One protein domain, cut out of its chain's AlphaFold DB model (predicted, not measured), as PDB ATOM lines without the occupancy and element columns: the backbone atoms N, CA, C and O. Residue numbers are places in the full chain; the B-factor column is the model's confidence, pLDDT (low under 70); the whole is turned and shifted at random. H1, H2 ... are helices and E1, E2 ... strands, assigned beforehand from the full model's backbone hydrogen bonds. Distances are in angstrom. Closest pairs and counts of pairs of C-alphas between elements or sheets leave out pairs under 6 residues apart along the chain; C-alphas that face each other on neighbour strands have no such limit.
ATOM      1  N   ALA A   2      49.369   9.683 -11.752       89.38
ATOM      2  CA  ALA A   2      49.463  10.960 -12.485       89.38
ATOM      3  C   ALA A   2      48.303  11.235 -13.470       89.38
ATOM      4  O   ALA A   2      47.746  12.325 -13.460       89.38
ATOM      5  N   ARG A   3      47.867  10.229 -14.249       94.00
ATOM      6  CA  ARG A   3      46.665  10.348 -15.101       94.00
ATOM      7  C   ARG A   3      45.402  10.702 -14.308       94.00
ATOM      8  O   ARG A   3      44.713  11.628 -14.687       94.00
ATOM      9  N   ALA A   4      45.152  10.031 -13.183       94.69
ATOM     10  CA  ALA A   4      43.996  10.318 -12.334       94.69
ATOM     11  C   ALA A   4      44.053  11.735 -11.740       94.69
ATOM     12  O   ALA A   4      43.028  12.395 -11.659       94.69
ATOM     13  N   VAL A   5      45.248  12.220 -11.373       95.56
ATOM     14  CA  VAL A   5      45.444  13.608 -10.921       95.56
ATOM     15  C   VAL A   5      45.104  14.590 -12.041       95.56
ATOM     16  O   VAL A   5      44.352  15.530 -11.818       95.56
ATOM     17  N   ARG A   6      45.633  14.366 -13.250       96.56
ATOM     18  CA  ARG A   6      45.341  15.213 -14.411       96.56
ATOM     19  C   ARG A   6      43.845  15.233 -14.710       96.56
ATOM     20  O   ARG A   6      43.274  16.308 -14.804       96.56
ATOM     21  N   ASP A   7      43.213  14.065 -14.800       97.69
ATOM     22  CA  ASP A   7      41.788  13.956 -15.114       97.69
ATOM     23  C   ASP A   7      40.927  14.628 -14.013       97.69
ATOM     24  O   ASP A   7      39.928  15.281 -14.317       97.69
ATOM     25  N   LEU A   8      41.343  14.550 -12.737       97.75
ATOM     26  CA  LEU A   8      40.717  15.274 -11.622       97.75
ATOM     27  C   LEU A   8      40.851  16.797 -11.782       97.75
ATOM     28  O   LEU A   8      39.868  17.512 -11.609       97.75
ATOM     29  N   LEU A   9      42.042  17.296 -12.125       97.50
ATOM     30  CA  LEU A   9      42.299  18.727 -12.331       97.50
ATOM     31  C   LEU A   9      41.570  19.277 -13.567       97.50
ATOM     32  O   LEU A   9      41.051  20.388 -13.524       97.50
ATOM     33  N   GLU A  10      41.477  18.500 -14.647       97.62
ATOM     34  CA  GLU A  10      40.707  18.858 -15.846       97.62
ATOM     35  C   GLU A  10      39.201  18.907 -15.555       97.62
ATOM     36  O   GLU A  10      38.497  19.799 -16.032       97.62
ATOM     37  N   GLN A  11      38.692  17.967 -14.752       98.06
ATOM     38  CA  GLN A  11      37.279  17.921 -14.382       98.06
ATOM     39  C   GLN A  11      36.900  18.985 -13.342       98.06
ATOM     40  O   GLN A  11      35.769  19.482 -13.349       98.06
ATOM     41  N   PHE A  12      37.827  19.327 -12.447       97.94
ATOM     42  CA  PHE A  12      37.612  20.247 -11.334       97.94
ATOM     43  C   PHE A  12      38.742  21.287 -11.250       97.94
ATOM     44  O   PHE A  12      39.498  21.284 -10.280       97.94
ATOM     45  N   PRO A  13      38.862  22.203 -12.227       96.50
ATOM     46  CA  PRO A  13      39.941  23.194 -12.234       96.50
ATOM     47  C   PRO A  13      39.870  24.162 -11.045       96.50
ATOM     48  O   PRO A  13      40.899  24.641 -10.588       96.50
ATOM     49  N   LEU A  14      38.665  24.416 -10.520       96.06
ATOM     50  CA  LEU A  14      38.422  25.170  -9.290       96.06
ATOM     51  C   LEU A  14      37.269  24.516  -8.516       96.06
ATOM     52  O   LEU A  14      36.228  24.198  -9.105       96.06
ATOM     53  N   LEU A  15      37.434  24.318  -7.206       97.00
ATOM     54  CA  LEU A  15      36.371  23.783  -6.351       97.00
ATOM     55  C   LEU A  15      35.494  24.902  -5.808       97.00
ATOM     56  O   LEU A  15      36.001  25.906  -5.331       97.00
ATOM     57  N   ASN A  16      34.182  24.692  -5.829       96.00
ATOM     58  CA  ASN A  16      33.172  25.589  -5.276       96.00
ATOM     59  C   ASN A  16      31.977  24.779  -4.741       96.00
ATOM     60  O   ASN A  16      31.933  23.549  -4.839       96.00
ATOM     61  N   GLY A  17      30.972  25.464  -4.190       94.19
ATOM     62  CA  GLY A  17      29.790  24.805  -3.618       94.19
ATOM     63  C   GLY A  17      29.000  23.928  -4.603       94.19
ATOM     64  O   GLY A  17      28.319  23.002  -4.174       94.19
ATOM     65  N   GLY A  18      29.102  24.174  -5.913       96.69
ATOM     66  CA  GLY A  18      28.381  23.419  -6.939       96.69
ATOM     67  C   GLY A  18      29.046  22.107  -7.362       96.69
ATOM     68  O   GLY A  18      28.363  21.241  -7.906       96.69
ATOM     69  N   ASN A  19      30.354  21.936  -7.136       97.62
ATOM     70  CA  ASN A  19      31.097  20.765  -7.621       97.62
ATOM     71  C   ASN A  19      31.852  19.978  -6.535       97.62
ATOM     72  O   ASN A  19      32.233  18.836  -6.795       97.62
ATOM     73  N   ILE A  20      32.017  20.523  -5.324       97.25
ATOM     74  CA  ILE A  20      32.846  19.914  -4.273       97.25
ATOM     75  C   ILE A  20      32.372  18.521  -3.835       97.25
ATOM     76  O   ILE A  20      33.194  17.644  -3.592       97.25
ATOM     77  N   VAL A  21      31.059  18.264  -3.803       96.88
ATOM     78  CA  VAL A  21      30.523  16.927  -3.475       96.88
ATOM     79  C   VAL A  21      30.945  15.899  -4.527       96.88
ATOM     80  O   VAL A  21      31.463  14.842  -4.182       96.88
ATOM     81  N   LYS A  22      30.806  16.240  -5.814       97.75
ATOM     82  CA  LYS A  22      31.217  15.372  -6.925       97.75
ATOM     83  C   LYS A  22      32.735  15.160  -6.944       97.75
ATOM     84  O   LYS A  22      33.197  14.075  -7.295       97.75
ATOM     85  N   TRP A  23      33.503  16.183  -6.567       98.19
ATOM     86  CA  TRP A  23      34.948  16.064  -6.396       98.19
ATOM     87  C   TRP A  23      35.292  15.045  -5.304       98.19
ATOM     88  O   TRP A  23      36.048  14.121  -5.587       98.19
ATOM     89  N   PHE A  24      34.665  15.120  -4.121       98.12
ATOM     90  CA  PHE A  24      34.853  14.121  -3.060       98.12
ATOM     91  C   PHE A  24      34.510  12.708  -3.534       98.12
ATOM     92  O   PHE A  24      35.316  11.803  -3.356       98.12
ATOM     93  N   ASP A  25      33.364  12.524  -4.194       97.69
ATOM     94  CA  ASP A  25      32.954  11.206  -4.692       97.69
ATOM     95  C   ASP A  25      33.974  10.641  -5.712       97.69
ATOM     96  O   ASP A  25      34.244   9.437  -5.749       97.69
ATOM     97  N   THR A  26      34.588  11.516  -6.519       98.25
ATOM     98  CA  THR A  26      35.649  11.146  -7.474       98.25
ATOM     99  C   THR A  26      36.941  10.761  -6.751       98.25
ATOM    100  O   THR A  26      37.546   9.738  -7.072       98.25
ATOM    101  N   VAL A  27      37.352  11.544  -5.750       98.12
ATOM    102  CA  VAL A  27      38.536  11.275  -4.922       98.12
ATOM    103  C   VAL A  27      38.387   9.959  -4.157       98.12
ATOM    104  O   VAL A  27      39.298   9.133  -4.203       98.12
ATOM    105  N   ASP A  28      37.231   9.719  -3.536       97.38
ATOM    106  CA  ASP A  28      36.923   8.474  -2.824       97.38
ATOM    107  C   ASP A  28      37.025   7.264  -3.763       97.38
ATOM    108  O   ASP A  28      37.607   6.237  -3.406       97.38
ATOM    109  N   SER A  29      36.519   7.387  -4.996       97.25
ATOM    110  CA  SER A  29      36.634   6.337  -6.013       97.25
ATOM    111  C   SER A  29      38.092   6.059  -6.403       97.25
ATOM    112  O   SER A  29      38.506   4.895  -6.463       97.25
ATOM    113  N   ILE A  30      38.894   7.112  -6.610       97.31
ATOM    114  CA  ILE A  30      40.327   6.998  -6.920       97.31
ATOM    115  C   ILE A  30      41.072   6.307  -5.770       97.31
ATOM    116  O   ILE A  30      41.834   5.368  -6.016       97.31
ATOM    117  N   LEU A  31      40.842   6.729  -4.522       96.25
ATOM    118  CA  LEU A  31      41.486   6.152  -3.339       96.25
ATOM    119  C   LEU A  31      41.070   4.694  -3.117       96.25
ATOM    120  O   LEU A  31      41.932   3.843  -2.893       96.25
ATOM    121  N   ALA A  32      39.782   4.370  -3.253       95.19
ATOM    122  CA  ALA A  32      39.294   2.998  -3.136       95.19
ATOM    123  C   ALA A  32      39.932   2.075  -4.188       95.19
ATOM    124  O   ALA A  32      40.382   0.973  -3.860       95.19
ATOM    125  N   SER A  33      40.031   2.537  -5.440       95.25
ATOM    126  CA  SER A  33      40.721   1.806  -6.509       95.25
ATOM    127  C   SER A  33      42.212   1.636  -6.204       95.25
ATOM    128  O   SER A  33      42.762   0.544  -6.378       95.25
ATOM    129  N   TYR A  34      42.869   2.681  -5.694       95.31
ATOM    130  CA  TYR A  34      44.282   2.640  -5.334       95.31
ATOM    131  C   TYR A  34      44.580   1.622  -4.227       95.31
ATOM    132  O   TYR A  34      45.473   0.796  -4.390       95.31
ATOM    133  N   VAL A  35      43.799   1.615  -3.145       92.06
ATOM    134  CA  VAL A  35      43.981   0.694  -2.007       92.06
ATOM    135  C   VAL A  35      43.803  -0.775  -2.407       92.06
ATOM    136  O   VAL A  35      44.430  -1.667  -1.833       92.06
ATOM    137  N   GLN A  36      42.961  -1.045  -3.404       93.12
ATOM    138  CA  GLN A  36      42.752  -2.392  -3.942       93.12
ATOM    139  C   GLN A  36      43.779  -2.771  -5.016       93.12
ATOM    140  O   GLN A  36      43.904  -3.950  -5.367       93.12
ATOM    141  N   SER A  37      44.510  -1.788  -5.547       93.44
ATOM    142  CA  SER A  37      45.468  -2.001  -6.622       93.44
ATOM    143  C   SER A  37      46.656  -2.815  -6.135       93.44
ATOM    144  O   SER A  37      47.195  -2.623  -5.043       93.44
ATOM    145  N   ARG A  38      47.101  -3.724  -6.997       93.50
ATOM    146  CA  ARG A  38      48.283  -4.541  -6.767       93.50
ATOM    147  C   ARG A  38      49.281  -4.331  -7.894       93.50
ATOM    148  O   ARG A  38      48.882  -4.259  -9.053       93.50
ATOM    149  N   TRP A  39      50.557  -4.245  -7.544       91.69
ATOM    150  CA  TRP A  39      51.631  -3.945  -8.483       91.69
ATOM    151  C   TRP A  39      52.677  -5.056  -8.480       91.69
ATOM    152  O   TRP A  39      53.111  -5.470  -7.400       91.69
ATOM    153  N   PRO A  40      53.086  -5.545  -9.663       92.00
ATOM    154  CA  PRO A  40      54.210  -6.455  -9.769       92.00
ATOM    155  C   PRO A  40      55.511  -5.682  -9.532       92.00
ATOM    156  O   PRO A  40      55.815  -4.721 -10.236       92.00
ATOM    157  N   VAL A  41      56.293  -6.124  -8.556       88.12
ATOM    158  CA  VAL A  41      57.656  -5.659  -8.302       88.12
ATOM    159  C   VAL A  41      58.600  -6.725  -8.832       88.12
ATOM    160  O   VAL A  41      58.533  -7.879  -8.407       88.12
ATOM    161  N   GLN A  42      59.438  -6.350  -9.794       88.19
ATOM    162  CA  GLN A  42      60.475  -7.231 -10.329       88.19
ATOM    163  C   GLN A  42      61.673  -7.245  -9.380       88.19
ATOM    164  O   GLN A  42      62.133  -6.188  -8.945       88.19
ATOM    165  N   HIS A  43      62.168  -8.435  -9.056       86.75
ATOM    166  CA  HIS A  43      63.241  -8.618  -8.093       86.75
ATOM    167  C   HIS A  43      63.992  -9.938  -8.324       86.75
ATOM    168  O   HIS A  43      63.370 -10.997  -8.325       86.75
ATOM    169  N   HIS A  44      65.313  -9.875  -8.550       84.81
ATOM    170  CA  HIS A  44      66.191 -11.031  -8.844       84.81
ATOM    171  C   HIS A  44      65.635 -11.999  -9.906       84.81
ATOM    172  O   HIS A  44      65.680 -13.213  -9.752       84.81
ATOM    173  N   GLY A  45      65.057 -11.460 -10.985       83.62
ATOM    174  CA  GLY A  45      64.453 -12.258 -12.063       83.62
ATOM    175  C   GLY A  45      63.079 -12.860 -11.735       83.62
ATOM    176  O   GLY A  45      62.461 -13.472 -12.605       83.62
ATOM    177  N   GLY A  46      62.576 -12.668 -10.513       86.06
ATOM    178  CA  GLY A  46      61.211 -12.984 -10.104       86.06
ATOM    179  C   GLY A  46      60.302 -11.755 -10.071       86.06
ATOM    180  O   GLY A  46      60.752 -10.614 -10.152       86.06
ATOM    181  N   SER A  47      59.000 -11.990  -9.906       88.88
ATOM    182  CA  SER A  47      58.006 -10.932  -9.711       88.88
ATOM    183  C   SER A  47      57.145 -11.232  -8.490       88.88
ATOM    184  O   SER A  47      56.535 -12.299  -8.407       88.88
ATOM    185  N   VAL A  48      57.067 -10.290  -7.550       87.75
ATOM    186  CA  VAL A  48      56.138 -10.350  -6.413       87.75
ATOM    187  C   VAL A  48      55.095  -9.263  -6.562       87.75
ATOM    188  O   VAL A  48      55.394  -8.096  -6.792       87.75
ATOM    189  N   THR A  49      53.839  -9.656  -6.408       91.00
ATOM    190  CA  THR A  49      52.719  -8.722  -6.418       91.00
ATOM    191  C   THR A  49      52.501  -8.172  -5.010       91.00
ATOM    192  O   THR A  49      52.142  -8.924  -4.103       91.00
ATOM    193  N   VAL A  50      52.681  -6.862  -4.828       89.81
ATOM    194  CA  VAL A  50      52.442  -6.157  -3.555       89.81
ATOM    195  C   VAL A  50      51.253  -5.206  -3.668       89.81
ATOM    196  O   VAL A  50      50.828  -4.855  -4.769       89.81
ATOM    197  N   ASN A  51      50.692  -4.783  -2.534       90.00
ATOM    198  CA  ASN A  51      49.698  -3.710  -2.535       90.00
ATOM    199  C   ASN A  51      50.366  -2.385  -2.952       90.00
ATOM    200  O   ASN A  51      51.481  -2.099  -2.516       90.00
ATOM    201  N   ALA A  52      49.685  -1.580  -3.772       90.38
ATOM    202  CA  ALA A  52      50.147  -0.255  -4.181       90.38
ATOM    203  C   ALA A  52      50.544   0.638  -2.992       90.38
ATOM    204  O   ALA A  52      51.539   1.356  -3.070       90.38
ATOM    205  N   THR A  53      49.817   0.542  -1.875       88.88
ATOM    206  CA  THR A  53      50.049   1.342  -0.663       88.88
ATOM    207  C   THR A  53      51.428   1.113  -0.042       88.88
ATOM    208  O   THR A  53      51.994   2.016   0.567       88.88
ATOM    209  N   VAL A  54      52.036  -0.057  -0.264       85.69
ATOM    210  CA  VAL A  54      53.412  -0.344   0.172       85.69
ATOM    211  C   VAL A  54      54.433   0.471  -0.631       85.69
ATOM    212  O   VAL A  54      55.474   0.849  -0.104       85.69
ATOM    213  N   LEU A  55      54.133   0.775  -1.898       87.62
ATOM    214  CA  LEU A  55      55.053   1.450  -2.817       87.62
ATOM    215  C   LEU A  55      54.935   2.974  -2.779       87.62
ATOM    216  O   LEU A  55      55.925   3.663  -3.014       87.62
ATOM    217  N   SER A  56      53.763   3.527  -2.451       92.31
ATOM    218  CA  SER A  56      53.593   4.980  -2.323       92.31
ATOM    219  C   SER A  56      52.504   5.376  -1.318       92.31
ATOM    220  O   SER A  56      51.410   4.805  -1.321       92.31
ATOM    221  N   ALA A  57      52.776   6.415  -0.524       91.56
ATOM    222  CA  ALA A  57      51.786   7.141   0.281       91.56
ATOM    223  C   ALA A  57      51.037   8.230  -0.513       91.56
ATOM    224  O   ALA A  57      50.302   9.028   0.061       91.56
ATOM    225  N   LEU A  58      51.225   8.281  -1.838       95.69
ATOM    226  CA  LEU A  58      50.627   9.271  -2.732       95.69
ATOM    227  C   LEU A  58      50.949  10.745  -2.391       95.69
ATOM    228  O   LEU A  58      50.037  11.576  -2.464       95.69
ATOM    229  N   PRO A  59      52.209  11.123  -2.083       96.81
ATOM    230  CA  PRO A  59      52.530  12.487  -1.650       96.81
ATOM    231  C   PRO A  59      52.093  13.554  -2.663       96.81
ATOM    232  O   PRO A  59      51.459  14.538  -2.289       96.81
ATOM    233  N   PHE A  60      52.322  13.330  -3.963       96.50
ATOM    234  CA  PHE A  60      51.861  14.247  -5.011       96.50
ATOM    235  C   PHE A  60      50.336  14.416  -5.027       96.50
ATOM    236  O   PHE A  60      49.840  15.539  -5.019       96.50
ATOM    237  N   PHE A  61      49.583  13.311  -5.020       97.50
ATOM    238  CA  PHE A  61      48.118  13.366  -5.049       97.50
ATOM    239  C   PHE A  61      47.580  14.074  -3.806       97.50
ATOM    240  O   PHE A  61      46.794  15.003  -3.939       97.50
ATOM    241  N   ARG A  62      48.076  13.714  -2.615       97.19
ATOM    242  CA  ARG A  62      47.734  14.369  -1.346       97.19
ATOM    243  C   ARG A  62      47.918  15.885  -1.416       97.19
ATOM    244  O   ARG A  62      47.005  16.620  -1.050       97.19
ATOM    245  N   ARG A  63      49.076  16.347  -1.899       97.69
ATOM    246  CA  ARG A  63      49.390  17.779  -2.019       97.69
ATOM    247  C   ARG A  63      48.448  18.488  -2.991       97.69
ATOM    248  O   ARG A  63      47.993  19.578  -2.668       97.69
ATOM    249  N   VAL A  64      48.085  17.852  -4.109       97.62
ATOM    250  CA  VAL A  64      47.083  18.391  -5.050       97.62
ATOM    251  C   VAL A  64      45.695  18.489  -4.410       97.62
ATOM    252  O   VAL A  64      45.029  19.513  -4.537       97.62
ATOM    253  N   LEU A  65      45.251  17.458  -3.685       97.75
ATOM    254  CA  LEU A  65      43.949  17.505  -3.012       97.75
ATOM    255  C   LEU A  65      43.900  18.627  -1.968       97.75
ATOM    256  O   LEU A  65      42.932  19.385  -1.906       97.75
ATOM    257  N   LEU A  66      44.960  18.753  -1.166       97.62
ATOM    258  CA  LEU A  66      45.067  19.788  -0.143       97.62
ATOM    259  C   LEU A  66      45.210  21.187  -0.731       97.62
ATOM    260  O   LEU A  66      44.662  22.124  -0.150       97.62
ATOM    261  N   SER A  67      45.882  21.351  -1.872       97.06
ATOM    262  CA  SER A  67      45.955  22.648  -2.540       97.06
ATOM    263  C   SER A  67      44.580  23.074  -3.051       97.06
ATOM    264  O   SER A  67      44.157  24.183  -2.745       97.06
ATOM    265  N   GLN A  68      43.836  22.182  -3.723       97.00
ATOM    266  CA  GLN A  68      42.482  22.484  -4.205       97.00
ATOM    267  C   GLN A  68      41.519  22.811  -3.055       97.00
ATOM    268  O   GLN A  68      40.750  23.769  -3.142       97.00
ATOM    269  N   LEU A  69      41.562  22.042  -1.959       96.50
ATOM    270  CA  LEU A  69      40.724  22.291  -0.781       96.50
ATOM    271  C   LEU A  69      41.080  23.608  -0.086       96.50
ATOM    272  O   LEU A  69      40.179  24.361   0.282       96.50
ATOM    273  N   THR A  70      42.371  23.897   0.081       95.62
ATOM    274  CA  THR A  70      42.843  25.146   0.698       95.62
ATOM    275  C   THR A  70      42.463  26.354  -0.152       95.62
ATOM    276  O   THR A  70      41.953  27.339   0.377       95.62
ATOM    277  N   GLU A  71      42.647  26.273  -1.469       95.62
ATOM    278  CA  GLU A  71      42.265  27.332  -2.405       95.62
ATOM    279  C   GLU A  71      40.757  27.612  -2.345       95.62
ATOM    280  O   GLU A  71      40.349  28.756  -2.155       95.62
ATOM    281  N   ALA A  72      39.923  26.571  -2.390       95.69
ATOM    282  CA  ALA A  72      38.472  26.702  -2.258       95.69
ATOM    283  C   ALA A  72      38.054  27.275  -0.900       95.69
ATOM    284  O   ALA A  72      37.166  28.125  -0.814       95.69
ATOM    285  N   TRP A  73      38.708  26.832   0.177       94.69
ATOM    286  CA  TRP A  73      38.470  27.340   1.523       94.69
ATOM    287  C   TRP A  73      38.746  28.845   1.616       94.69
ATOM    288  O   TRP A  73      37.940  29.571   2.203       94.69
ATOM    289  N   ILE A  74      39.823  29.329   0.992       94.31
ATOM    290  CA  ILE A  74      40.188  30.751   0.972       94.31
ATOM    291  C   ILE A  74      39.257  31.553   0.052       94.31
ATOM    292  O   ILE A  74      38.677  32.549   0.493       94.31
ATOM    293  N   LEU A  75      39.116  31.135  -1.208       95.00
ATOM    294  CA  LEU A  75      38.494  31.937  -2.266       95.00
ATOM    295  C   LEU A  75      36.966  31.827  -2.282       95.00
ATOM    296  O   LEU A  75      36.275  32.844  -2.342       95.00
ATOM    297  N   GLU A  76      36.431  30.613  -2.177       95.56
ATOM    298  CA  GLU A  76      34.996  30.350  -2.347       95.56
ATOM    299  C   GLU A  76      34.254  30.345  -1.012       95.56
ATOM    300  O   GLU A  76      33.200  30.968  -0.851       95.56
ATOM    301  N   PHE A  77      34.826  29.675  -0.012       93.50
ATOM    302  CA  PHE A  77      34.170  29.467   1.276       93.50
ATOM    303  C   PHE A  77      34.515  30.534   2.321       93.50
ATOM    304  O   PHE A  77      34.015  30.475   3.444       93.50
ATOM    305  N   LYS A  78      35.330  31.540   1.970       93.69
ATOM    306  CA  LYS A  78      35.679  32.683   2.839       93.69
ATOM    307  C   LYS A  78      36.147  32.236   4.227       93.69
ATOM    308  O   LYS A  78      35.696  32.757   5.250       93.69
ATOM    309  N   GLN A  79      37.020  31.236   4.239       89.69
ATOM    310  CA  GLN A  79      37.586  30.605   5.424       89.69
ATOM    311  C   GLN A  79      36.561  29.898   6.333       89.69
ATOM    312  O   GLN A  79      36.816  29.676   7.518       89.69
ATOM    313  N   LYS A  80      35.398  29.508   5.797       89.81
ATOM    314  CA  LYS A  80      34.342  28.791   6.529       89.81
ATOM    315  C   LYS A  80      33.790  27.638   5.708       89.81
ATOM    316  O   LYS A  80      32.987  27.846   4.806       89.81
ATOM    317  N   LEU A  81      34.184  26.417   6.049       89.06
ATOM    318  CA  LEU A  81      33.662  25.243   5.365       89.06
ATOM    319  C   LEU A  81      32.167  25.040   5.699       89.06
ATOM    320  O   LEU A  81      31.779  25.191   6.859       89.06
ATOM    321  N   PRO A  82      31.320  24.703   4.712       90.44
ATOM    322  CA  PRO A  82      29.968  24.219   4.968       90.44
ATOM    323  C   PRO A  82      29.956  23.038   5.953       90.44
ATOM    324  O   PRO A  82      30.783  22.129   5.856       90.44
ATOM    325  N   ALA A  83      29.017  23.045   6.904       90.75
ATOM    326  CA  ALA A  83      28.968  22.070   8.000       90.75
ATOM    327  C   ALA A  83      28.797  20.616   7.520       90.75
ATOM    328  O   ALA A  83      29.254  19.681   8.172       90.75
ATOM    329  N   ASP A  84      28.165  20.413   6.365       92.62
ATOM    330  CA  ASP A  84      27.984  19.113   5.719       92.62
ATOM    331  C   ASP A  84      29.268  18.572   5.064       92.62
ATOM    332  O   ASP A  84      29.382  17.366   4.829       92.62
ATOM    333  N   LEU A  85      30.256  19.435   4.805       93.19
ATOM    334  CA  LEU A  85      31.536  19.052   4.212       93.19
ATOM    335  C   LEU A  85      32.611  18.733   5.253       93.19
ATOM    336  O   LEU A  85      33.534  17.983   4.934       93.19
ATOM    337  N   GLU A  86      32.499  19.234   6.489       92.81
ATOM    338  CA  GLU A  86      33.476  18.946   7.555       92.81
ATOM    339  C   GLU A  86      33.696  17.435   7.765       92.81
ATOM    340  O   GLU A  86      34.854  17.007   7.736       92.81
ATOM    341  N   PRO A  87      32.650  16.586   7.869       95.12
ATOM    342  CA  PRO A  87      32.845  15.144   8.024       95.12
ATOM    343  C   PRO A  87      33.495  14.473   6.805       95.12
ATOM    344  O   PRO A  87      34.159  13.447   6.952       95.12
ATOM    345  N   ARG A  88      33.302  15.024   5.597       96.12
ATOM    346  CA  ARG A  88      33.928  14.509   4.366       96.12
ATOM    347  C   ARG A  88      35.412  14.860   4.312       96.12
ATOM    348  O   ARG A  88      36.219  13.988   4.009       96.12
ATOM    349  N   VAL A  89      35.774  16.095   4.675       96.12
ATOM    350  CA  VAL A  89      37.180  16.506   4.817       96.12
ATOM    351  C   VAL A  89      37.872  15.648   5.870       96.12
ATOM    352  O   VAL A  89      38.905  15.064   5.566       96.12
ATOM    353  N   ALA A  90      37.294  15.514   7.068       95.56
ATOM    354  CA  ALA A  90      37.878  14.707   8.140       95.56
ATOM    355  C   ALA A  90      38.154  13.265   7.680       95.56
ATOM    356  O   ALA A  90      39.281  12.791   7.789       95.56
ATOM    357  N   ARG A  91      37.169  12.610   7.051       96.56
ATOM    358  CA  ARG A  91      37.325  11.252   6.507       96.56
ATOM    359  C   ARG A  91      38.425  11.152   5.451       96.56
ATOM    360  O   ARG A  91      39.194  10.196   5.472       96.56
ATOM    361  N   LEU A  92      38.498  12.110   4.525       97.12
ATOM    362  CA  LEU A  92      39.550  12.137   3.509       97.12
ATOM    363  C   LEU A  92      40.934  12.244   4.163       97.12
ATOM    364  O   LEU A  92      41.851  11.507   3.801       97.12
ATOM    365  N   ILE A  93      41.084  13.132   5.147       97.69
ATOM    366  CA  ILE A  93      42.337  13.314   5.883       97.69
ATOM    367  C   ILE A  93      42.724  12.036   6.637       97.69
ATOM    368  O   ILE A  93      43.868  11.598   6.517       97.69
ATOM    369  N   GLU A  94      41.783  11.408   7.345       95.94
ATOM    370  CA  GLU A  94      41.991  10.127   8.034       95.94
ATOM    371  C   GLU A  94      42.452   9.030   7.065       95.94
ATOM    372  O   GLU A  94      43.410   8.315   7.354       95.94
ATOM    373  N   GLN A  95      41.818   8.917   5.892       95.94
ATOM    374  CA  GLN A  95      42.206   7.946   4.865       95.94
ATOM    375  C   GLN A  95      43.620   8.204   4.332       95.94
ATOM    376  O   GLN A  95      44.425   7.276   4.259       95.94
ATOM    377  N   LEU A  96      43.945   9.453   3.982       97.19
ATOM    378  CA  LEU A  96      45.275   9.823   3.486       97.19
ATOM    379  C   LEU A  96      46.359   9.592   4.550       97.19
ATOM    380  O   LEU A  96      47.445   9.110   4.228       97.19
ATOM    381  N   TYR A  97      46.068   9.898   5.816       97.19
ATOM    382  CA  TYR A  97      46.989   9.655   6.926       97.19
ATOM    383  C   TYR A  97      47.163   8.171   7.245       97.19
ATOM    384  O   TYR A  97      48.290   7.721   7.451       97.19
ATOM    385  N   GLY A  98      46.083   7.387   7.194       93.62
ATOM    386  CA  GLY A  98      46.148   5.929   7.289       93.62
ATOM    387  C   GLY A  98      47.054   5.328   6.212       93.62
ATOM    388  O   GLY A  98      47.947   4.547   6.533       93.62
ATOM    389  N   LEU A  99      46.907   5.773   4.955       94.44
ATOM    390  CA  LEU A  99      47.775   5.345   3.852       94.44
ATOM    391  C   LEU A  99      49.245   5.681   4.103       94.44
ATOM    392  O   LEU A  99      50.107   4.841   3.859       94.44
ATOM    393  N   HIS A 100      49.539   6.883   4.601       96.06
ATOM    394  CA  HIS A 100      50.902   7.282   4.949       96.06
ATOM    395  C   HIS A 100      51.494   6.439   6.075       96.06
ATOM    396  O   HIS A 100      52.608   5.938   5.943       96.06
ATOM    397  N   ARG A 101      50.756   6.240   7.168       92.31
ATOM    398  CA  ARG A 101      51.215   5.407   8.285       92.31
ATOM    399  C   ARG A 101      51.518   3.985   7.829       92.31
ATOM    400  O   ARG A 101      52.607   3.479   8.098       92.31
ATOM    401  N   ASP A 102      50.586   3.364   7.109       87.19
ATOM    402  CA  ASP A 102      50.757   2.009   6.582       87.19
ATOM    403  C   ASP A 102      51.971   1.929   5.652       87.19
ATOM    404  O   ASP A 102      52.756   0.984   5.727       87.19
TER     405      ASP A 102
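This is residues 2 to 102 of the 682 residues of an uncharacterized protein of Edaphochlamys debaryana (UniProt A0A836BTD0). Four helices, H1, H2, H4 and H5, form an up-and-down bundle, each running against the one before it in the chain, and the strand hairpin of E1 and E2 extends beyond one end of it, with short H3 at the hairpin's base. The printed part has 101 residues, with five named helices and two named strands in the order H1, H2, E1, E2, H3, H4, H5; the sheet is antiparallel and the class mostly helix. The whole is only just loose, close to compact, with a radius of gyration of the C-alphas of 15.7 A and spans of 55 by 26 by 18 A.

E1, residues 38 to 43, and E2, residues 46 to 51, form an antiparallel hairpin at 148 degrees; N 41 and O 48, 2.8 A apart, are within hydrogen-bond range. H3, residues 52 to 55, touches residues 34 to 36 alone of H2, residues 20 to 36; the closest C-alphas, of Val 35 and Thr 53, are 6.2 A apart. H1, residues 2 to 11, and H2 form a helical hairpin that only just touches, with 3 pairs of C-alphas within 8 A, the closest Ala 4 and Ile 30 at 7.3 A. H2 and H4, residues 59 to 75, are near each other. H5, residues 86 to 102, is close but not clearly touching H2, with the closest C-alphas, of Phe 24 and Arg 88, 7.5 A apart. In H1, H2, H4 and H5 every O i to N i+4 pair is within hydrogen-bond range; H3 is too short for one.

H2 is 24.4 A long, H4 24.0 A and H5 24.2 A. H1 begins at C-alpha 2 (49.463, 10.960, -12.485), and H5 ends at C-alpha 102 (50.757, 2.009, 6.582).

The two farthest C-alphas, of Gly 45 and Lys 78, are 55.4 A apart. The printed part has no cut and no long link, and no printed residue is under 70 in pLDDT.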